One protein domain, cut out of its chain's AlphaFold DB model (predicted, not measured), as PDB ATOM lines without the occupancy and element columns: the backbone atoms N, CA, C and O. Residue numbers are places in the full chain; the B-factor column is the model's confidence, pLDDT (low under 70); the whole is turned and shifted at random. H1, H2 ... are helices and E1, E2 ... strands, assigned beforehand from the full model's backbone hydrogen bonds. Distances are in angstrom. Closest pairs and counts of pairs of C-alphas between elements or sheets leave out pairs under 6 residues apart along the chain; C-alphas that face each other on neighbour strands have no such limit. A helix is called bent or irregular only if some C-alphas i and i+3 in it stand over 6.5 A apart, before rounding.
ATOM      1  N   ASP A  39      54.162  56.116  13.238       76.31
ATOM      2  CA  ASP A  39      52.891  55.710  12.616       76.31
ATOM      3  C   ASP A  39      52.556  54.206  12.802       76.31
ATOM      4  O   ASP A  39      51.845  53.582  12.018       76.31
ATOM      5  N   VAL A  40      53.107  53.597  13.850       85.06
ATOM      6  CA  VAL A  40      53.118  52.177  14.158       85.06
ATOM      7  C   VAL A  40      52.512  52.008  15.543       85.06
ATOM      8  O   VAL A  40      53.044  52.508  16.535       85.06
ATOM      9  N   LYS A  41      51.388  51.297  15.615       92.75
ATOM     10  CA  LYS A  41      50.619  51.096  16.843       92.75
ATOM     11  C   LYS A  41      50.795  49.669  17.355       92.75
ATOM     12  O   LYS A  41      50.841  48.729  16.566       92.75
ATOM     13  N   GLN A  42      50.908  49.507  18.671       95.00
ATOM     14  CA  GLN A  42      51.108  48.201  19.310       95.00
ATOM     15  C   GLN A  42      49.813  47.389  19.354       95.00
ATOM     16  O   GLN A  42      48.742  47.944  19.596       95.00
ATOM     17  N   VAL A  43      49.926  46.078  19.166       95.75
ATOM     18  CA  VAL A  43      48.821  45.123  19.289       95.75
ATOM     19  C   VAL A  43      49.285  43.843  19.970       95.75
ATOM     20  O   VAL A  43      50.419  43.398  19.785       95.75
ATOM     21  N   THR A  44      48.381  43.231  20.728       96.88
ATOM     22  CA  THR A  44      48.631  41.962  21.421       96.88
ATOM     23  C   THR A  44      47.459  41.026  21.201       96.88
ATOM     24  O   THR A  44      46.311  41.453  21.295       96.88
ATOM     25  N   LEU A  45      47.752  39.756  20.935       97.06
ATOM     26  CA  LEU A  45      46.798  38.661  20.856       97.06
ATOM     27  C   LEU A  45      47.086  37.660  21.974       97.06
ATOM     28  O   LEU A  45      48.160  37.053  22.020       97.06
ATOM     29  N   THR A  46      46.103  37.470  22.842       96.31
ATOM     30  CA  THR A  46      46.161  36.550  23.977       96.31
ATOM     31  C   THR A  46      45.122  35.459  23.747       96.31
ATOM     32  O   THR A  46      43.933  35.662  24.002       96.31
ATOM     33  N   MET A  47      45.580  34.323  23.213       93.88
ATOM     34  CA  MET A  47      44.773  33.180  22.767       93.88
ATOM     35  C   MET A  47      44.943  31.980  23.701       93.88
ATOM     36  O   MET A  47      45.319  30.885  23.280       93.88
ATOM     37  N   ASP A  48      44.781  32.229  24.996       89.62
ATOM     38  CA  ASP A  48      44.952  31.250  26.072       89.62
ATOM     39  C   ASP A  48      43.832  31.322  27.123       89.62
ATOM     40  O   ASP A  48      43.853  30.592  28.113       89.62
ATOM     41  N   GLN A  49      42.828  32.185  26.914       77.88
ATOM     42  CA  GLN A  49      41.685  32.303  27.824       77.88
ATOM     43  C   GLN A  49      40.845  31.024  27.839       77.88
ATOM     44  O   GLN A  49      40.220  30.698  28.849       77.88
ATOM     45  N   LYS A  50      40.829  30.315  26.706       84.75
ATOM     46  CA  LYS A  50      40.263  28.982  26.527       84.75
ATOM     47  C   LYS A  50      41.138  28.207  25.553       84.75
ATOM     48  O   LYS A  50      41.748  28.800  24.664       84.75
ATOM     49  N   ASP A  51      41.159  26.891  25.713       88.00
ATOM     50  CA  ASP A  51      41.883  26.009  24.807       88.00
ATOM     51  C   ASP A  51      41.280  26.099  23.401       88.00
ATOM     52  O   ASP A  51      40.083  25.876  23.196       88.00
ATOM     53  N   GLY A  52      42.127  26.426  22.429       95.19
ATOM     54  CA  GLY A  52      41.805  26.281  21.022       95.19
ATOM     55  C   GLY A  52      41.795  24.813  20.591       95.19
ATOM     56  O   GLY A  52      41.976  23.892  21.394       95.19
ATOM     57  N   VAL A  53      41.640  24.578  19.290       96.88
ATOM     58  CA  VAL A  53      41.701  23.240  18.697       96.88
ATOM     59  C   VAL A  53      42.732  23.144  17.570       96.88
ATOM     60  O   VAL A  53      42.795  23.978  16.674       96.88
ATOM     61  N   LEU A  54      43.524  22.079  17.598       97.00
ATOM     62  CA  LEU A  54      44.341  21.607  16.488       97.00
ATOM     63  C   LEU A  54      43.737  20.295  15.984       97.00
ATOM     64  O   LEU A  54      43.692  19.312  16.728       97.00
ATOM     65  N   ILE A  55      43.281  20.271  14.738       96.88
ATOM     66  CA  ILE A  55      42.671  19.102  14.107       96.88
ATOM     67  C   ILE A  55      43.677  18.477  13.148       96.88
ATOM     68  O   ILE A  55      44.101  19.092  12.169       96.88
ATOM     69  N   ILE A  56      44.054  17.240  13.441       96.38
ATOM     70  CA  ILE A  56      45.114  16.514  12.746       96.38
ATOM     71  C   ILE A  56      44.469  15.365  11.962       96.38
ATOM     72  O   ILE A  56      43.805  14.527  12.584       96.38
ATOM     73  N   PRO A  57      44.640  15.285  10.630       95.56
ATOM     74  CA  PRO A  57      44.171  14.136   9.861       95.56
ATOM     75  C   PRO A  57      44.971  12.881  10.231       95.56
ATOM     76  O   PRO A  57      46.186  12.936  10.422       95.56
ATOM     77  N   LEU A  58      44.279  11.746  10.352       93.50
ATOM     78  CA  LEU A  58      44.896  10.463  10.719       93.50
ATOM     79  C   LEU A  58      45.295   9.628   9.501       93.50
ATOM     80  O   LEU A  58      46.306   8.928   9.540       93.50
ATOM     81  N   ASP A  59      44.510   9.725   8.430       91.12
ATOM     82  CA  ASP A  59      44.633   8.844   7.265       91.12
ATOM     83  C   ASP A  59      45.288   9.536   6.054       91.12
ATOM     84  O   ASP A  59      45.781   8.866   5.148       91.12
ATOM     85  N   ASP A  60      45.353  10.870   6.059       87.38
ATOM     86  CA  ASP A  60      45.799  11.700   4.938       87.38
ATOM     87  C   ASP A  60      46.798  12.782   5.364       87.38
ATOM     88  O   ASP A  60      46.973  13.092   6.540       87.38
ATOM     89  N   LYS A  61      47.449  13.411   4.377       92.50
ATOM     90  CA  LYS A  61      48.357  14.548   4.613       92.50
ATOM     91  C   LYS A  61      47.648  15.888   4.803       92.50
ATOM     92  O   LYS A  61      48.331  16.863   5.093       92.50
ATOM     93  N   LYS A  62      46.339  15.963   4.564       91.56
ATOM     94  CA  LYS A  62      45.538  17.186   4.698       91.56
ATOM     95  C   LYS A  62      44.063  16.858   4.880       91.56
ATOM     96  O   LYS A  62      43.606  15.816   4.411       91.56
ATOM     97  N   ILE A  63      43.319  17.778   5.482       88.44
ATOM     98  CA  ILE A  63      41.862  17.685   5.621       88.44
ATOM     99  C   ILE A  63      41.220  18.289   4.371       88.44
ATOM    100  O   ILE A  63      41.343  19.486   4.113       88.44
ATOM    101  N   THR A  64      40.548  17.453   3.576       82.06
ATOM    102  CA  THR A  64      39.794  17.923   2.396       82.06
ATOM    103  C   THR A  64      38.369  18.317   2.775       82.06
ATOM    104  O   THR A  64      37.843  19.303   2.270       82.06
ATOM    105  N   ASP A  65      37.763  17.557   3.685       82.44
ATOM    106  CA  ASP A  65      36.423  17.797   4.209       82.44
ATOM    107  C   ASP A  65      36.367  17.297   5.654       82.44
ATOM    108  O   ASP A  65      36.507  16.098   5.913       82.44
ATOM    109  N   LEU A  66      36.193  18.218   6.602       86.00
ATOM    110  CA  LEU A  66      36.194  17.897   8.025       86.00
ATOM    111  C   LEU A  66      35.010  17.003   8.431       86.00
ATOM    112  O   LEU A  66      35.126  16.255   9.397       86.00
ATOM    113  N   SER A  67      33.906  17.018   7.675       82.00
ATOM    114  CA  SER A  67      32.716  16.211   7.977       82.00
ATOM    115  C   SER A  67      32.909  14.713   7.708       82.00
ATOM    116  O   SER A  67      32.187  13.880   8.257       82.00
ATOM    117  N   THR A  68      33.891  14.358   6.875       84.75
ATOM    118  CA  THR A  68      34.159  12.975   6.453       84.75
ATOM    119  C   THR A  68      35.567  12.495   6.794       84.75
ATOM    120  O   THR A  68      35.801  11.287   6.843       84.75
ATOM    121  N   SER A  69      36.503  13.411   7.050       89.00
ATOM    122  CA  SER A  69      37.888  13.070   7.377       89.00
ATOM    123  C   SER A  69      37.998  12.473   8.778       89.00
ATOM    124  O   SER A  69      37.499  13.027   9.757       89.00
ATOM    125  N   ASN A  70      38.734  11.370   8.897       93.00
ATOM    126  CA  ASN A  70      39.103  10.810  10.190       93.00
ATOM    127  C   ASN A  70      40.220  11.658  10.818       93.00
ATOM    128  O   ASN A  70      41.311  11.798  10.253       93.00
ATOM    129  N   THR A  71      39.943  12.252  11.976       95.25
ATOM    130  CA  THR A  71      40.820  13.246  12.602       95.25
ATOM    131  C   THR A  71      40.983  13.002  14.098       95.25
ATOM    132  O   THR A  71      40.171  12.341  14.747       95.25
ATOM    133  N   THR A  72      42.047  13.558  14.667       96.06
ATOM    134  CA  THR A  72      42.196  13.727  16.115       96.06
ATOM    135  C   THR A  72      42.269  15.208  16.462       96.06
ATOM    136  O   THR A  72      42.713  16.019  15.648       96.06
ATOM    137  N   LYS A  73      41.829  15.566  17.670       96.06
ATOM    138  CA  LYS A  73      41.813  16.944  18.166       96.06
ATOM    139  C   LYS A  73      42.762  17.091  19.340       96.06
ATOM    140  O   LYS A  73      42.709  16.294  20.278       96.06
ATOM    141  N   LYS A  74      43.600  18.120  19.296       96.06
ATOM    142  CA  LYS A  74      44.537  18.507  20.353       96.06
ATOM    143  C   LYS A  74      44.281  19.945  20.788       96.06
ATOM    144  O   LYS A  74      43.679  20.713  20.044       96.06
ATOM    145  N   SER A  75      44.735  20.286  21.989       94.62
ATOM    146  CA  SER A  75      44.666  21.656  22.498       94.62
ATOM    147  C   SER A  75      45.755  22.520  21.864       94.62
ATOM    148  O   SER A  75      46.843  22.034  21.526       94.62
ATOM    149  N   VAL A  76      45.445  23.800  21.690       96.25
ATOM    150  CA  VAL A  76      46.361  24.798  21.150       96.25
ATOM    151  C   VAL A  76      46.101  26.160  21.770       96.25
ATOM    152  O   VAL A  76      44.957  26.533  22.025       96.25
ATOM    153  N   THR A  77      47.170  26.912  21.996       97.25
ATOM    154  CA  THR A  77      47.116  28.282  22.511       97.25
ATOM    155  C   THR A  77      48.144  29.153  21.801       97.25
ATOM    156  O   THR A  77      49.058  28.652  21.136       97.25
ATOM    157  N   ALA A  78      48.001  30.471  21.916       97.56
ATOM    158  CA  ALA A  78      48.991  31.406  21.398       97.56
ATOM    159  C   ALA A  78      49.092  32.679  22.240       97.56
ATOM    160  O   ALA A  78      48.105  33.174  22.779       97.56
ATOM    161  N   ASN A  79      50.290  33.250  22.290       97.62
ATOM    162  CA  ASN A  79      50.524  34.596  22.797       97.62
ATOM    163  C   ASN A  79      51.413  35.328  21.795       97.62
ATOM    164  O   ASN A  79      52.563  34.932  21.576       97.62
ATOM    165  N   LEU A  80      50.851  36.342  21.139       98.06
ATOM    166  CA  LEU A  80      51.493  37.080  20.057       98.06
ATOM    167  C   LEU A  80      51.445  38.574  20.365       98.06
ATOM    168  O   LEU A  80      50.440  39.091  20.841       98.06
ATOM    169  N   SER A  81      52.515  39.288  20.051       97.88
ATOM    170  CA  SER A  81      52.593  40.737  20.219       97.88
ATOM    171  C   SER A  81      53.321  41.360  19.044       97.88
ATOM    172  O   SER A  81      54.178  40.727  18.427       97.88
ATOM    173  N   GLY A  82      52.976  42.592  18.707       96.81
ATOM    174  CA  GLY A  82      53.629  43.286  17.616       96.81
ATOM    175  C   GLY A  82      52.904  44.561  17.245       96.81
ATOM    176  O   GLY A  82      52.475  45.315  18.114       96.81
ATOM    177  N   THR A  83      52.815  44.837  15.951       96.12
ATOM    178  CA  THR A  83      52.474  46.173  15.472       96.12
ATOM    179  C   THR A  83      51.586  46.184  14.244       96.12
ATOM    180  O   THR A  83      51.679  45.288  13.404       96.12
ATOM    181  N   ILE A  84      50.818  47.264  14.110       94.75
ATOM    182  CA  ILE A  84      50.084  47.649  12.903       94.75
ATOM    183  C   ILE A  84      50.585  49.016  12.444       94.75
ATOM    184  O   ILE A  84      50.657  49.940  13.256       94.75
ATOM    185  N   ASP A  85      50.948  49.147  11.171       92.44
ATOM    186  CA  ASP A  85      51.315  50.439  10.582       92.44
ATOM    187  C   ASP A  85      50.107  51.180   9.976       92.44
ATOM    188  O   ASP A  85      48.985  50.673   9.927       92.44
ATOM    189  N   THR A  86      50.319  52.400   9.486       89.25
ATOM    190  CA  THR A  86      49.267  53.210   8.847       89.25
ATOM    191  C   THR A  86      48.642  52.593   7.600       89.25
ATOM    192  O   THR A  86      47.545  53.003   7.221       89.25
ATOM    193  N   ASN A  87      49.309  51.629   6.966       90.00
ATOM    194  CA  ASN A  87      48.792  50.892   5.813       90.00
ATOM    195  C   ASN A  87      48.075  49.601   6.241       90.00
ATOM    196  O   ASN A  87      47.843  48.730   5.409       90.00
ATOM    197  N   ASN A  88      47.751  49.470   7.531       92.50
ATOM    198  CA  ASN A  88      47.188  48.277   8.156       92.50
ATOM    199  C   ASN A  88      48.055  47.020   8.010       92.50
ATOM    200  O   ASN A  88      47.555  45.902   8.159       92.50
ATOM    201  N   LYS A  89      49.355  47.167   7.746       95.06
ATOM    202  CA  LYS A  89      50.253  46.019   7.728       95.06
ATOM    203  C   LYS A  89      50.485  45.551   9.152       95.06
ATOM    204  O   LYS A  89      50.945  46.319   9.998       95.06
ATOM    205  N   VAL A  90      50.232  44.273   9.389       96.25
ATOM    206  CA  VAL A  90      50.386  43.622  10.686       96.25
ATOM    207  C   VAL A  90      51.688  42.827  10.711       96.25
ATOM    208  O   VAL A  90      51.998  42.092   9.771       96.25
ATOM    209  N   VAL A  91      52.448  42.945  11.798       97.81
ATOM    210  CA  VAL A  91      53.582  42.064  12.114       97.81
ATOM    211  C   VAL A  91      53.453  41.633  13.567       97.81
ATOM    212  O   VAL A  91      53.399  42.483  14.448       97.81
ATOM    213  N   LEU A  92      53.409  40.326  13.809       98.19
ATOM    214  CA  LEU A  92      53.258  39.720  15.128       98.19
ATOM    215  C   LEU A  92      54.378  38.716  15.374       98.19
ATOM    216  O   LEU A  92      54.719  37.924  14.499       98.19
ATOM    217  N   GLU A  93      54.911  38.707  16.584       98.44
ATOM    218  CA  GLU A  93      55.895  37.737  17.049       98.44
ATOM    219  C   GLU A  93      55.434  37.128  18.366       98.44
ATOM    220  O   GLU A  93      54.800  37.788  19.194       98.44
ATOM    221  N   GLY A  94      55.752  35.855  18.576       98.12
ATOM    222  CA  GLY A  94      55.401  35.196  19.822       98.12
ATOM    223  C   GLY A  94      55.492  33.685  19.755       98.12
ATOM    224  O   GLY A  94      56.349  33.130  19.061       98.12
ATOM    225  N   ILE A  95      54.631  33.030  20.528       98.06
ATOM    226  CA  ILE A  95      54.615  31.577  20.690       98.06
ATOM    227  C   ILE A  95      53.224  31.051  20.350       98.06
ATOM    228  O   ILE A  95      52.226  31.581  20.834       98.06
ATOM    229  N   ILE A  96      53.182  29.988  19.550       97.75
ATOM    230  CA  ILE A  96      52.009  29.132  19.365       97.75
ATOM    231  C   ILE A  96      52.358  27.769  19.963       97.75
ATOM    232  O   ILE A  96      53.380  27.188  19.603       97.75
ATOM    233  N   THR A  97      51.543  27.258  20.881       96.88
ATOM    234  CA  THR A  97      51.761  25.957  21.527       96.88
ATOM    235  C   THR A  97      50.852  24.915  20.887       96.88
ATOM    236  O   THR A  97      49.659  24.897  21.164       96.88
ATOM    237  N   LEU A  98      51.403  24.035  20.054       95.19
ATOM    238  CA  LEU A  98      50.678  22.960  19.370       95.19
ATOM    239  C   LEU A  98      50.810  21.653  20.165       95.19
ATOM    240  O   LEU A  98      51.903  21.104  20.236       95.19
ATOM    241  N   ASP A  99      49.730  21.140  20.766       91.00
ATOM    242  CA  ASP A  99      49.763  19.886  21.555       91.00
ATOM    243  C   ASP A  99      50.861  19.880  22.645       91.00
ATOM    244  O   ASP A  99      51.518  18.874  22.906       91.00
ATOM    245  N   GLY A 100      51.092  21.039  23.271       91.12
ATOM    246  CA  GLY A 100      52.126  21.233  24.295       91.12
ATOM    247  C   GLY A 100      53.530  21.548  23.762       91.12
ATOM    248  O   GLY A 100      54.417  21.873  24.555       91.12
ATOM    249  N   GLU A 101      53.747  21.507  22.447       94.88
ATOM    250  CA  GLU A 101      55.013  21.888  21.818       94.88
ATOM    251  C   GLU A 101      55.009  23.369  21.424       94.88
ATOM    252  O   GLU A 101      54.137  23.841  20.700       94.88
ATOM    253  N   ASN A 102      55.999  24.121  21.908       96.94
ATOM    254  CA  ASN A 102      56.102  25.554  21.644       96.94
ATOM    255  C   ASN A 102      56.806  25.833  20.317       96.94
ATOM    256  O   ASN A 102      58.003  25.571  20.178       96.94
ATOM    257  N   ASP A 103      56.101  26.503  19.416       96.25
ATOM    258  CA  ASP A 103      56.642  27.070  18.193       96.25
ATOM    259  C   ASP A 103      56.813  28.583  18.336       96.25
ATOM    260  O   ASP A 103      55.860  29.317  18.596       96.25
ATOM    261  N   LYS A 104      58.041  29.069  18.134       97.44
ATOM    262  CA  LYS A 104      58.299  30.508  17.999       97.44
ATOM    263  C   LYS A 104      57.955  30.944  16.587       97.44
ATOM    264  O   LYS A 104      58.492  30.388  15.629       97.44
ATOM    265  N   VAL A 105      57.117  31.963  16.470       97.75
ATOM    266  CA  VAL A 105      56.602  32.421  15.180       97.75
ATOM    267  C   VAL A 105      56.820  33.913  14.984       97.75
ATOM    268  O   VAL A 105      56.836  34.692  15.936       97.75
ATOM    269  N   GLN A 106      56.953  34.289  13.716       98.25
ATOM    270  CA  GLN A 106      56.800  35.652  13.236       98.25
ATOM    271  C   GLN A 106      55.781  35.607  12.098       98.25
ATOM    272  O   GLN A 106      56.056  35.027  11.044       98.25
ATOM    273  N   LEU A 107      54.613  36.190  12.332       98.38
ATOM    274  CA  LEU A 107      53.509  36.274  11.387       98.38
ATOM    275  C   LEU A 107      53.419  37.692  10.836       98.38
ATOM    276  O   LEU A 107      53.684  38.669  11.536       98.38
ATOM    277  N   SER A 108      53.023  37.817   9.579       97.94
ATOM    278  CA  SER A 108      52.757  39.113   8.971       97.94
ATOM    279  C   SER A 108      51.649  39.024   7.940       97.94
ATOM    280  O   SER A 108      51.478  37.980   7.312       97.94
ATOM    281  N   GLY A 109      50.964  40.138   7.731       96.00
ATOM    282  CA  GLY A 109      49.975  40.287   6.675       96.00
ATOM    283  C   GLY A 109      49.244  41.610   6.807       96.00
ATOM    284  O   GLY A 109      49.880  42.625   7.103       96.00
ATOM    285  N   GLU A 110      47.939  41.612   6.574       94.12
ATOM    286  CA  GLU A 110      47.139  42.833   6.476       94.12
ATOM    287  C   GLU A 110      45.890  42.741   7.342       94.12
ATOM    288  O   GLU A 110      45.334  41.661   7.549       94.12
ATOM    289  N   ALA A 111      45.463  43.895   7.849       93.69
ATOM    290  CA  ALA A 111      44.218  44.041   8.572       93.69
ATOM    291  C   ALA A 111      43.226  44.925   7.814       93.69
ATOM    292  O   ALA A 111      43.588  45.927   7.190       93.69
ATOM    293  N   THR A 112      41.945  44.595   7.913       92.38
ATOM    294  CA  THR A 112      40.872  45.389   7.317       92.38
ATOM    295  C   THR A 112      39.699  45.504   8.274       92.38
ATOM    296  O   THR A 112      39.422  44.587   9.042       92.38
ATOM    297  N   GLN A 113      39.008  46.643   8.249       90.75
ATOM    298  CA  GLN A 113      37.726  46.766   8.935       90.75
ATOM    299  C   GLN A 113      36.599  46.386   7.989       90.75
ATOM    300  O   GLN A 113      36.520  46.861   6.854       90.75
ATOM    301  N   VAL A 114      35.712  45.548   8.496       89.69
ATOM    302  CA  VAL A 114      34.629  44.949   7.736       89.69
ATOM    303  C   VAL A 114      33.319  45.258   8.440       89.69
ATOM    304  O   VAL A 114      33.199  45.057   9.644       89.69
ATOM    305  N   PHE A 115      32.345  45.770   7.691       91.38
ATOM    306  CA  PHE A 115      30.985  45.981   8.181       91.38
ATOM    307  C   PHE A 115      30.320  44.628   8.463       91.38
ATOM    308  O   PHE A 115      30.105  43.854   7.526       91.38
ATOM    309  N   ILE A 116      29.993  44.364   9.727       92.69
ATOM    310  CA  ILE A 116      29.455  43.077  10.199       92.69
ATOM    311  C   ILE A 116      27.993  43.147  10.634       92.69
ATOM    312  O   ILE A 116      27.424  42.112  10.943       92.69
ATOM    313  N   GLY A 117      27.368  44.324  10.668       93.06
ATOM    314  CA  GLY A 117      25.966  44.420  11.071       93.06
ATOM    315  C   GLY A 117      25.569  45.755  11.672       93.06
ATOM    316  O   GLY A 117      26.326  46.720  11.610       93.06
ATOM    317  N   TRP A 118      24.381  45.816  12.265       92.44
ATOM    318  CA  TRP A 118      23.833  47.031  12.869       92.44
ATOM    319  C   TRP A 118      23.666  46.907  14.386       92.44
ATOM    320  O   TRP A 118      23.007  45.999  14.878       92.44
ATOM    321  N   ASP A 119      24.199  47.878  15.124       92.50
ATOM    322  CA  ASP A 119      23.898  48.101  16.537       92.50
ATOM    323  C   ASP A 119      22.590  48.891  16.610       92.50
ATOM    324  O   ASP A 119      22.548  50.094  16.309       92.50
ATOM    325  N   VAL A 120      21.501  48.184  16.913       93.62
ATOM    326  CA  VAL A 120      20.147  48.737  16.973       93.62
ATOM    327  C   VAL A 120      19.827  49.137  18.417       93.62
ATOM    328  O   VAL A 120      19.772  48.270  19.289       93.62
ATOM    329  N   PRO A 121      19.557  50.428  18.693       93.81
ATOM    330  CA  PRO A 121      19.188  50.865  20.031       93.81
ATOM    331  C   PRO A 121      17.930  50.160  20.546       93.81
ATOM    332  O   PRO A 121      16.960  49.967  19.811       93.81
ATOM    333  N   GLU A 122      17.910  49.850  21.841       93.38
ATOM    334  CA  GLU A 122      16.729  49.281  22.487       93.38
ATOM    335  C   GLU A 122      15.500  50.185  22.270       93.38
ATOM    336  O   GLU A 122      15.535  51.395  22.507       93.38
ATOM    337  N   GLY A 123      14.399  49.596  21.791       94.00
ATOM    338  CA  GLY A 123      13.154  50.315  21.505       94.00
ATOM    339  C   GLY A 123      13.175  51.192  20.246       94.00
ATOM    340  O   GLY A 123      12.249  51.987  20.058       94.00
ATOM    341  N   ALA A 124      14.197  51.073  19.387       95.38
ATOM    342  CA  ALA A 124      14.259  51.796  18.121       95.38
ATOM    343  C   ALA A 124      13.033  51.513  17.237       95.38
ATOM    344  O   ALA A 124      12.528  50.392  17.154       95.38
ATOM    345  N   LYS A 125      12.545  52.553  16.556       96.44
ATOM    346  CA  LYS A 125      11.383  52.439  15.670       96.44
ATOM    347  C   LYS A 125      11.800  51.911  14.297       96.44
ATOM    348  O   LYS A 125      12.825  52.363  13.778       96.44
ATOM    349  N   PRO A 126      11.006  51.017  13.687       96.12
ATOM    350  CA  PRO A 126      11.291  50.523  12.351       96.12
ATOM    351  C   PRO A 126      11.038  51.602  11.288       96.12
ATOM    352  O   PRO A 126      10.081  52.375  11.365       96.12
ATOM    353  N   ILE A 127      11.883  51.603  10.263       95.62
ATOM    354  CA  ILE A 127      11.789  52.376   9.028       95.62
ATOM    355  C   ILE A 127      11.675  51.361   7.891       95.62
ATOM    356  O   ILE A 127      12.637  50.655   7.589       95.62
ATOM    357  N   CYS A 128      10.505  51.285   7.264       95.25
ATOM    358  CA  CYS A 128      10.241  50.330   6.191       95.25
ATOM    359  C   CYS A 128      10.388  50.993   4.817       95.25
ATOM    360  O   CYS A 128       9.915  52.110   4.600       95.25
ATOM    361  N   SER A 129      11.008  50.283   3.880       93.88
ATOM    362  CA  SER A 129      11.157  50.689   2.480       93.88
ATOM    363  C   SER A 129      10.895  49.503   1.559       93.88
ATOM    364  O   SER A 129      11.166  48.366   1.929       93.88
ATOM    365  N   GLU A 130      10.367  49.749   0.365       92.94
ATOM    366  CA  GLU A 130      10.123  48.691  -0.618       92.94
ATOM    367  C   GLU A 130      11.333  48.541  -1.541       92.94
ATOM    368  O   GLU A 130      11.789  49.513  -2.146       92.94
ATOM    369  N   VAL A 131      11.837  47.314  -1.668       87.81
ATOM    370  CA  VAL A 131      12.965  46.955  -2.532       87.81
ATOM    371  C   VAL A 131      12.543  45.771  -3.398       87.81
ATOM    372  O   VAL A 131      12.412  44.629  -2.947       87.81
ATOM    373  N   GLY A 132      12.272  46.048  -4.672       80.50
ATOM    374  CA  GLY A 132      11.654  45.081  -5.575       80.50
ATOM    375  C   GLY A 132      10.237  44.718  -5.125       80.50
ATOM    376  O   GLY A 132       9.324  45.528  -5.231       80.50
ATOM    377  N   ASN A 133      10.049  43.481  -4.668       79.12
ATOM    378  CA  ASN A 133       8.770  42.951  -4.187       79.12
ATOM    379  C   ASN A 133       8.806  42.585  -2.693       79.12
ATOM    380  O   ASN A 133       8.014  41.752  -2.252       79.12
ATOM    381  N   MET A 134       9.773  43.134  -1.958       86.00
ATOM    382  CA  MET A 134      10.006  42.857  -0.548       86.00
ATOM    383  C   MET A 134      10.104  44.158   0.243       86.00
ATOM    384  O   MET A 134      10.692  45.135  -0.223       86.00
ATOM    385  N   THR A 135       9.602  44.126   1.473       90.88
ATOM    386  CA  THR A 135       9.823  45.193   2.444       90.88
ATOM    387  C   THR A 135      11.173  44.980   3.122       90.88
ATOM    388  O   THR A 135      11.446  43.916   3.675       90.88
ATOM    389  N   MET A 136      12.012  46.007   3.086       93.81
ATOM    390  CA  MET A 136      13.258  46.098   3.829       93.81
ATOM    391  C   MET A 136      13.061  47.006   5.045       93.81
ATOM    392  O   MET A 136      12.625  48.154   4.903       93.81
ATOM    393  N   THR A 137      13.419  46.506   6.224       94.75
ATOM    394  CA  THR A 137      13.297  47.208   7.504       94.75
ATOM    395  C   THR A 137      14.667  47.655   8.004       94.75
ATOM    396  O   THR A 137      15.646  46.910   8.000       94.75
ATOM    397  N   ARG A 138      14.748  48.910   8.433       94.00
ATOM    398  CA  ARG A 138      15.868  49.490   9.186       94.00
ATOM    399  C   ARG A 138      15.337  50.065  10.491       94.00
ATOM    400  O   ARG A 138      14.129  50.125  10.677       94.00
ATOM    401  N   TYR A 139      16.217  50.520  11.373       95.56
ATOM    402  CA  TYR A 139      15.813  51.069  12.666       95.56
ATOM    403  C   TYR A 139      16.376  52.474  12.881       95.56
ATOM    404  O   TYR A 139      17.531  52.757  12.554       95.56
ATOM    405  N   GLU A 140      15.546  53.373  13.419       95.19
ATOM    406  CA  GLU A 140      15.957  54.735  13.768       95.19
ATOM    407  C   GLU A 140      17.148  54.714  14.737       95.19
ATOM    408  O   GLU A 140      17.091  54.115  15.807       95.19
ATOM    409  N   GLY A 141      18.231  55.404  14.369       94.06
ATOM    410  CA  GLY A 141      19.425  55.516  15.210       94.06
ATOM    411  C   GLY A 141      20.347  54.294  15.206       94.06
ATOM    412  O   GLY A 141      21.332  54.319  15.944       94.06
ATOM    413  N   ALA A 142      20.070  53.274  14.382       93.94
ATOM    414  CA  ALA A 142      20.978  52.151  14.176       93.94
ATOM    415  C   ALA A 142      22.353  52.628  13.682       93.94
ATOM    416  O   ALA A 142      22.449  53.537  12.850       93.94
ATOM    417  N   LYS A 143      23.420  52.016  14.201       93.19
ATOM    418  CA  LYS A 143      24.807  52.333  13.835       93.19
ATOM    419  C   LYS A 143      25.491  51.116  13.247       93.19
ATOM    420  O   LYS A 143      25.213  49.996  13.645       93.19
ATOM    421  N   GLU A 144      26.402  51.340  12.314       91.31
ATOM    422  CA  GLU A 144      27.192  50.257  11.739       91.31
ATOM    423  C   GLU A 144      28.151  49.665  12.784       91.31
ATOM    424  O   GLU A 144      28.867  50.393  13.481       91.31
ATOM    425  N   MET A 145      28.169  48.339  12.866       92.00
ATOM    426  CA  MET A 145      29.138  47.541  13.601       92.00
ATOM    427  C   MET A 145      30.213  47.040  12.650       92.00
ATOM    428  O   MET A 145      29.945  46.684  11.498       92.00
ATOM    429  N   TYR A 146      31.434  46.976  13.166       92.50
ATOM    430  CA  TYR A 146      32.595  46.528  12.421       92.50
ATOM    431  C   TYR A 146      33.350  45.457  13.206       92.50
ATOM    432  O   TYR A 146      33.331  45.454  14.439       92.50
ATOM    433  N   ALA A 147      34.054  44.594  12.484       93.00
ATOM    434  CA  ALA A 147      35.129  43.769  13.019       93.00
ATOM    435  C   ALA A 147      36.422  44.050  12.257       93.00
ATOM    436  O   ALA A 147      36.403  44.446  11.087       93.00
ATOM    437  N   THR A 148      37.545  43.825  12.927       94.94
ATOM    438  CA  THR A 148      38.855  43.793  12.290       94.94
ATOM    439  C   THR A 148      39.152  42.378  11.834       94.94
ATOM    440  O   THR A 148      39.307  41.478  12.656       94.94
ATOM    441  N   TYR A 149      39.280  42.212  10.525       94.44
ATOM    442  CA  TYR A 149      39.763  40.998   9.891       94.44
ATOM    443  C   TYR A 149      41.271  41.082   9.725       94.44
ATOM    444  O   TYR A 149      41.787  42.142   9.371       94.44
ATOM    445  N   VAL A 150      41.972  39.977   9.957       94.75
ATOM    446  CA  VAL A 150      43.413  39.869   9.717       94.75
ATOM    447  C   VAL A 150      43.723  38.623   8.914       94.75
ATOM    448  O   VAL A 150      43.230  37.552   9.241       94.75
ATOM    449  N   ASP A 151      44.591  38.753   7.919       95.56
ATOM    450  CA  ASP A 151      45.241  37.619   7.265       95.56
ATOM    451  C   ASP A 151      46.708  37.604   7.695       95.56
ATOM    452  O   ASP A 151      47.397  38.622   7.637       95.56
ATOM    453  N   LEU A 152      47.188  36.461   8.176       97.31
ATOM    454  CA  LEU A 152      48.484  36.304   8.820       97.31
ATOM    455  C   LEU A 152      49.180  35.048   8.307       97.31
ATOM    456  O   LEU A 152      48.675  33.933   8.426       97.31
ATOM    457  N   GLN A 153      50.400  35.219   7.815       97.75
ATOM    458  CA  GLN A 153      51.238  34.112   7.371       97.75
ATOM    459  C   GLN A 153      52.662  34.265   7.889       97.75
ATOM    460  O   GLN A 153      53.164  35.381   8.067       97.75
ATOM    461  N   ASP A 154      53.338  33.145   8.117       96.69
ATOM    462  CA  ASP A 154      54.775  33.158   8.362       96.69
ATOM    463  C   ASP A 154      55.552  33.110   7.036       96.69
ATOM    464  O   ASP A 154      55.041  32.733   5.980       96.69
ATOM    465  N   LYS A 155      56.840  33.461   7.080       95.31
ATOM    466  CA  LYS A 155      57.688  33.488   5.875       95.31
ATOM    467  C   LYS A 155      57.866  32.121   5.214       95.31
ATOM    468  O   LYS A 155      58.182  32.079   4.028       95.31
ATOM    469  N   SER A 156      57.743  31.026   5.969       93.62
ATOM    470  CA  SER A 156      57.926  29.674   5.434       93.62
ATOM    471  C   SER A 156      56.642  29.067   4.865       93.62
ATOM    472  O   SER A 156      56.716  28.024   4.218       93.62
ATOM    473  N   GLY A 157      55.486  29.712   5.072       92.31
ATOM    474  CA  GLY A 157      54.176  29.163   4.718       92.31
ATOM    475  C   GLY A 157      53.748  27.995   5.613       92.31
ATOM    476  O   GLY A 157      52.858  27.236   5.239       92.31
ATOM    477  N   LYS A 158      54.385  27.827   6.779       96.44
ATOM    478  CA  LYS A 158      53.975  26.871   7.810       96.44
ATOM    479  C   LYS A 158      52.615  27.245   8.393       96.44
ATOM    480  O   LYS A 158      51.837  26.342   8.661       96.44
ATOM    481  N   TYR A 159      52.341  28.529   8.599       97.81
ATOM    482  CA  TYR A 159      51.086  29.053   9.127       97.81
ATOM    483  C   TYR A 159      50.398  29.909   8.073       97.81
ATOM    484  O   TYR A 159      51.015  30.800   7.487       97.81
ATOM    485  N   ASN A 160      49.106  29.663   7.885       97.12
ATOM    486  CA  ASN A 160      48.220  30.503   7.093       97.12
ATOM    487  C   ASN A 160      46.921  30.672   7.879       97.12
ATOM    488  O   ASN A 160      46.112  29.743   7.947       97.12
ATOM    489  N   LEU A 161      46.797  31.810   8.552       97.19
ATOM    490  CA  LEU A 161      45.763  32.090   9.534       97.19
ATOM    491  C   LEU A 161      44.963  33.308   9.101       97.19
ATOM    492  O   LEU A 161      45.532  34.313   8.691       97.19
ATOM    493  N   HIS A 162      43.658  33.239   9.287       95.56
ATOM    494  CA  HIS A 162      42.762  34.377   9.224       95.56
ATOM    495  C   HIS A 162      42.133  34.593  10.598       95.56
ATOM    496  O   HIS A 162      41.959  33.659  11.380       95.56
ATOM    497  N   GLY A 163      41.829  35.836  10.929       93.62
ATOM    498  CA  GLY A 163      41.321  36.211  12.237       93.62
ATOM    499  C   GLY A 163      40.250  37.269  12.155       93.62
ATOM    500  O   GLY A 163      40.188  38.025  11.190       93.62
ATOM    501  N   GLU A 164      39.443  37.330  13.201       94.62
ATOM    502  CA  GLU A 164      38.393  38.322  13.365       94.62
ATOM    503  C   GLU A 164      38.393  38.804  14.812       94.62
ATOM    504  O   GLU A 164      38.468  37.992  15.735       94.62
ATOM    505  N   PHE A 165      38.340  40.124  14.996       94.75
ATOM    506  CA  PHE A 165      38.353  40.770  16.305       94.75
ATOM    507  C   PHE A 165      37.327  41.893  16.384       94.75
ATOM    508  O   PHE A 165      37.337  42.823  15.569       94.75
ATOM    509  N   TYR A 166      36.472  41.834  17.398       93.56
ATOM    510  CA  TYR A 166      35.434  42.826  17.639       93.56
ATOM    511  C   TYR A 166      35.952  43.993  18.477       93.56
ATOM    512  O   TYR A 166      37.069  43.996  19.000       93.56
ATOM    513  N   LYS A 167      35.116  45.024  18.604       92.75
ATOM    514  CA  LYS A 167      35.437  46.258  19.328       92.75
ATOM    515  C   LYS A 167      35.796  46.039  20.801       92.75
ATOM    516  O   LYS A 167      36.579  46.808  21.349       92.75
ATOM    517  N   ASP A 168      35.218  45.029  21.441       92.25
ATOM    518  CA  ASP A 168      35.523  44.644  22.823       92.25
ATOM    519  C   ASP A 168      36.802  43.793  22.949       92.25
ATOM    520  O   ASP A 168      37.200  43.421  24.053       92.25
ATOM    521  N   GLY A 169      37.460  43.510  21.823       92.38
ATOM    522  CA  GLY A 169      38.660  42.698  21.729       92.38
ATOM    523  C   GLY A 169      38.390  41.203  21.581       92.38
ATOM    524  O   GLY A 169      39.342  40.480  21.291       92.38
ATOM    525  N   ALA A 170      37.152  40.722  21.743       92.38
ATOM    526  CA  ALA A 170      36.825  39.308  21.576       92.38
ATOM    527  C   ALA A 170      37.098  38.843  20.138       92.38
ATOM    528  O   ALA A 170      36.985  39.625  19.192       92.38
ATOM    529  N   GLY A 171      37.474  37.575  19.973       92.69
ATOM    530  CA  GLY A 171      37.731  37.007  18.656       92.69
ATOM    531  C   GLY A 171      38.676  35.816  18.682       92.69
ATOM    532  O   GLY A 171      38.826  35.120  19.691       92.69
ATOM    533  N   GLY A 172      39.354  35.594  17.561       95.19
ATOM    534  CA  GLY A 172      40.308  34.503  17.449       95.19
ATOM    535  C   GLY A 172      40.986  34.412  16.093       95.19
ATOM    536  O   GLY A 172      40.810  35.263  15.221       95.19
ATOM    537  N   LEU A 173      41.794  33.364  15.938       96.88
ATOM    538  CA  LEU A 173      42.457  33.014  14.683       96.88
ATOM    539  C   LEU A 173      42.052  31.600  14.286       96.88
ATOM    540  O   LEU A 173      41.990  30.704  15.119       96.88
ATOM    541  N   VAL A 174      41.836  31.372  13.006       96.50
ATOM    542  CA  VAL A 174      41.540  30.063  12.425       96.50
ATOM    543  C   VAL A 174      42.334  29.917  11.136       96.50
ATOM    544  O   VAL A 174      42.696  30.904  10.509       96.50
ATOM    545  N   GLY A 175      42.656  28.699  10.730       95.62
ATOM    546  CA  GLY A 175      43.400  28.499   9.493       95.62
ATOM    547  C   GLY A 175      44.098  27.159   9.434       95.62
ATOM    548  O   GLY A 175      43.611  26.169   9.977       95.62
ATOM    549  N   LYS A 176      45.238  27.132   8.747       95.75
ATOM    550  CA  LYS A 176      46.026  25.923   8.519       95.75
ATOM    551  C   LYS A 176      47.418  26.050   9.126       95.75
ATOM    552  O   LYS A 176      48.016  27.130   9.138       95.75
ATOM    553  N   VAL A 177      47.949  24.916   9.576       97.38
ATOM    554  CA  VAL A 177      49.346  24.780   9.991       97.38
ATOM    555  C   VAL A 177      49.968  23.510   9.421       97.38
ATOM    556  O   VAL A 177      49.395  22.428   9.514       97.38
ATOM    557  N   MET A 178      51.173  23.622   8.867       96.69
ATOM    558  CA  MET A 178      51.990  22.473   8.489       96.69
ATOM    559  C   MET A 178      52.727  21.934   9.719       96.69
ATOM    560  O   MET A 178      53.694  22.537  10.191       96.69
ATOM    561  N   ASN A 179      52.307  20.777  10.228       92.31
ATOM    562  CA  ASN A 179      52.952  20.091  11.342       92.31
ATOM    563  C   ASN A 179      53.510  18.736  10.882       92.31
ATOM    564  O   ASN A 179      52.770  17.875  10.417       92.31
ATOM    565  N   ASN A 180      54.830  18.546  10.969       88.19
ATOM    566  CA  ASN A 180      55.508  17.301  10.572       88.19
ATOM    567  C   ASN A 180      55.157  16.798   9.151       88.19
ATOM    568  O   ASN A 180      55.078  15.597   8.897       88.19
ATOM    569  N   GLY A 181      54.963  17.722   8.203       90.94
ATOM    570  CA  GLY A 181      54.617  17.405   6.810       90.94
ATOM    571  C   GLY A 181      53.140  17.071   6.571       90.94
ATOM    572  O   GLY A 181      52.795  16.656   5.462       90.94
ATOM    573  N   VAL A 182      52.294  17.265   7.584       95.19
ATOM    574  CA  VAL A 182      50.834  17.145   7.535       95.19
ATOM    575  C   VAL A 182      50.221  18.539   7.662       95.19
ATOM    576  O   VAL A 182      50.647  19.330   8.499       95.19
ATOM    577  N   GLU A 183      49.251  18.857   6.812       96.44
ATOM    578  CA  GLU A 183      48.434  20.065   6.909       96.44
ATOM    579  C   GLU A 183      47.289  19.810   7.895       96.44
ATOM    580  O   GLU A 183      46.426  18.958   7.663       96.44
ATOM    581  N   CYS A 184      47.314  20.538   9.004       96.56
ATOM    582  CA  CYS A 184      46.322  20.474  10.067       96.56
ATOM    583  C   CYS A 184      45.454  21.731  10.057       96.56
ATOM    584  O   CYS A 184      45.909  22.809   9.658       96.56
ATOM    585  N   ASP A 185      44.245  21.606  10.588       96.25
ATOM    586  CA  ASP A 185      43.357  22.741  10.810       96.25
ATOM    587  C   ASP A 185      43.584  23.279  12.220       96.25
ATOM    588  O   ASP A 185      43.815  22.522  13.165       96.25
ATOM    589  N   LEU A 186      43.555  24.599  12.353       96.25
ATOM    590  CA  LEU A 186      43.853  25.307  13.586       96.25
ATOM    591  C   LEU A 186      42.711  26.264  13.925       96.25
ATOM    592  O   LEU A 186      42.225  26.982  13.051       96.25
ATOM    593  N   GLY A 187      42.326  26.299  15.196       96.88
ATOM    594  CA  GLY A 187      41.466  27.307  15.801       96.88
ATOM    595  C   GLY A 187      42.054  27.767  17.131       96.88
ATOM    596  O   GLY A 187      42.368  26.955  17.992       96.88
ATOM    597  N   LEU A 188      42.225  29.071  17.291       96.31
ATOM    598  CA  LEU A 188      42.766  29.753  18.461       96.31
ATOM    599  C   LEU A 188      41.702  30.709  18.993       96.31
ATOM    600  O   LEU A 188      41.173  31.522  18.234       96.31
ATOM    601  N   LEU A 189      41.423  30.626  20.292       93.00
ATOM    602  CA  LEU A 189      40.387  31.407  20.962       93.00
ATOM    603  C   LEU A 189      40.996  32.373  21.965       93.00
ATOM    604  O   LEU A 189      41.839  31.985  22.775       93.00
ATOM    605  N   GLY A 190      40.511  33.610  21.975       91.81
ATOM    606  CA  GLY A 190      40.888  34.546  23.016       91.81
ATOM    607  C   GLY A 190      40.489  35.971  22.708       91.81
ATOM    608  O   GLY A 190      39.346  36.261  22.365       91.81
ATOM    609  N   SER A 191      41.435  36.878  22.906       93.25
ATOM    610  CA  SER A 191      41.182  38.302  22.748       93.25
ATOM    611  C   SER A 191      42.370  39.024  22.145       93.25
ATOM    612  O   SER A 191      43.514  38.563  22.179       93.25
ATOM    613  N   SER A 192      42.073  40.195  21.608       94.31
ATOM    614  CA  SER A 192      43.041  41.167  21.156       94.31
ATOM    615  C   SER A 192      42.980  42.425  22.008       94.31
ATOM    616  O   SER A 192      41.923  42.828  22.491       94.31
ATOM    617  N   ILE A 193      44.128  43.076  22.152       93.38
ATOM    618  CA  ILE A 193      44.229  44.431  22.682       93.38
ATOM    619  C   ILE A 193      44.619  45.347  21.529       93.38
ATOM    620  O   ILE A 193      45.609  45.106  20.834       93.38
ATOM    621  N   SER A 194      43.809  46.390  21.338       89.56
ATOM    622  CA  SER A 194      43.999  47.473  20.368       89.56
ATOM    623  C   SER A 194      44.037  47.072  18.889       89.56
ATOM    624  O   SER A 194      44.257  47.928  18.040       89.56
ATOM    625  N   MET A 195      43.741  45.816  18.536       91.88
ATOM    626  CA  MET A 195      43.594  45.386  17.137       91.88
ATOM    627  C   MET A 195      42.477  46.168  16.427       91.88
ATOM    628  O   MET A 195      42.694  46.722  15.355       91.88
ATOM    629  N   TYR A 196      41.302  46.286  17.051       89.12
ATOM    630  CA  TYR A 196      40.169  47.023  16.482       89.12
ATOM    631  C   TYR A 196      40.456  48.523  16.291       89.12
ATOM    632  O   TYR A 196      40.167  49.103  15.247       89.12
ATOM    633  N   GLU A 197      41.053  49.148  17.305       87.50
ATOM    634  CA  GLU A 197      41.285  50.597  17.392       87.50
ATOM    635  C   GLU A 197      42.404  51.083  16.462       87.50
ATOM    636  O   GLU A 197      42.467  52.261  16.093       87.50
ATOM    637  N   ASN A 198      43.320  50.181  16.109       87.56
ATOM    638  CA  ASN A 198      44.538  50.525  15.390       87.56
ATOM    639  C   ASN A 198      44.443  50.333  13.882       87.56
ATOM    640  O   ASN A 198      45.315  50.835  13.175       87.56
ATOM    641  N   VAL A 199      43.394  49.671  13.399       86.38
ATOM    642  CA  VAL A 199      43.167  49.443  11.973       86.38
ATOM    643  C   VAL A 199      42.377  50.601  11.397       86.38
ATOM    644  O   VAL A 199      41.291  50.942  11.864       86.38
ATOM    645  N   ASN A 200      42.935  51.218  10.365       80.44
ATOM    646  CA  ASN A 200      42.241  52.246   9.615       80.44
ATOM    647  C   ASN A 200      41.136  51.592   8.772       80.44
ATOM    648  O   ASN A 200      41.384  50.536   8.177       80.44
ATOM    649  N   PRO A 201      39.944  52.207   8.660       75.69
ATOM    650  CA  PRO A 201      38.912  51.733   7.753       75.69
ATOM    651  C   PRO A 201      39.484  51.560   6.349       75.69
ATOM    652  O   PRO A 201      39.983  52.512   5.743       75.69
ATOM    653  N   THR A 202      39.439  50.337   5.831       65.81
ATOM    654  CA  THR A 202      39.895  50.075   4.472       65.81
ATOM    655  C   THR A 202      38.869  50.678   3.529       65.81
ATOM    656  O   THR A 202      37.737  50.200   3.440       65.81
ATOM    657  N   VAL A 203      39.251  51.742   2.820       53.22
ATOM    658  CA  VAL A 203      38.460  52.269   1.707       53.22
ATOM    659  C   VAL A 203      38.556  51.243   0.585       53.22
ATOM    660  O   VAL A 203      39.415  51.328  -0.286       53.22
ATOM    661  N   THR A 204      37.723  50.209   0.638       51.53
ATOM    662  CA  THR A 204      37.578  49.295  -0.489       51.53
ATOM    663  C   THR A 204      36.997  50.106  -1.637       51.53
ATOM    664  O   THR A 204      35.954  50.750  -1.493       51.53
ATOM    665  N   THR A 205      37.683  50.097  -2.778       44.16
ATOM    666  CA  THR A 205      37.088  50.444  -4.065       44.16
ATOM    667  C   THR A 205      35.909  49.502  -4.255       44.16
ATOM    668  O   THR A 205      36.068  48.339  -4.618       44.16
TER     669      THR A 205
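This is residues 39 to 205 of the 332 residues of the protein "Peptidase_C39_2 domain-containing protein" of Methanosarcina sp. WWM596 (UniProt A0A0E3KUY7). A closed barrel of eight antiparallel strands, most of them strongly bent, has one long arm: the last residues of E4 and the first of E7 run out from the ring side by side and lead to a separate hairpin, E5 and E6, which sticks out far from the barrel. The short helix H1 lies outside the barrel, and a tail follows it. The printed part has 167 residues with ten named strands, E1 to E10, followed by one named helix; its class is mostly strand. It is loose, with a radius of gyration of the C-alphas of 19.1 A, and spans 56 by 45 by 32 A.

Round the closed barrel run E1, residues 40 to 57, E2, 71 to 85, E3, 89 to 98, E4, 101 to 119, E7, 143 to 154, E8, 159 to 165, E9, 170 to 179, and E10, 182 to 193. E1 to E4 form a meander, each strand the antiparallel neighbour of the one before, and E7 to E10 form another. Across E1 and E2, N 45 and O 80 are 2.8 A apart; across E2 and E3, N 93 and O 81 are 2.8 A apart; across E3 and E4, N 92 and O 107 are 2.8 A apart. E4, of the first meander, and E7, of the second, are antiparallel neighbours, with N 112 and O 149 at 2.9 A and, farther along E4, N 119 and O 143 at 2.8 A. E8 lies beside residues 147 to 154 of E7, with N 150 and O 163 at 2.9 A. N 162 and O 174 of E8 and E9 are 2.8 A apart, as are N 179 and O 182 of E9 and E10. E10 and E1 close the ring, with N 53 and O 187 at 2.8 A. E5, residues 126 to 131, and E6, residues 134 to 139, form a hairpin, with N 129 and O 136 at 2.9 A; both are apart from E1, for instance. H1, residues 195 to 198, is on the barrel and outside it, at a height over the sheet of 5.0 A and over none of its strands; its closest C-alphas to E7 are those of Tyr 196 and Thr 148, 5.5 A. H1 is too short for any O i to N i+4 pair, and its one O i to N i+3 pair is not within range.

E1 begins at C-alpha 40 (53.118, 52.177, 14.158), measures 39.3 A and bends by 81 degrees at residue 50. E2 measures 38.7 A, E7 36.0 A and E10 31.9 A. E4, 41.0 A, bends by 88 degrees at residue 104 and ends at C-alpha 119 (23.898, 48.101, 16.537).

The C-alphas farthest apart, those of Glu 101 and Asn 133, are 57.1 A apart. The printed part has no cut. The link E1 to E2, residues 58 to 70, is long. Mean pLDDT of the printed part is 92.3; residues 202 to 205 are under 70.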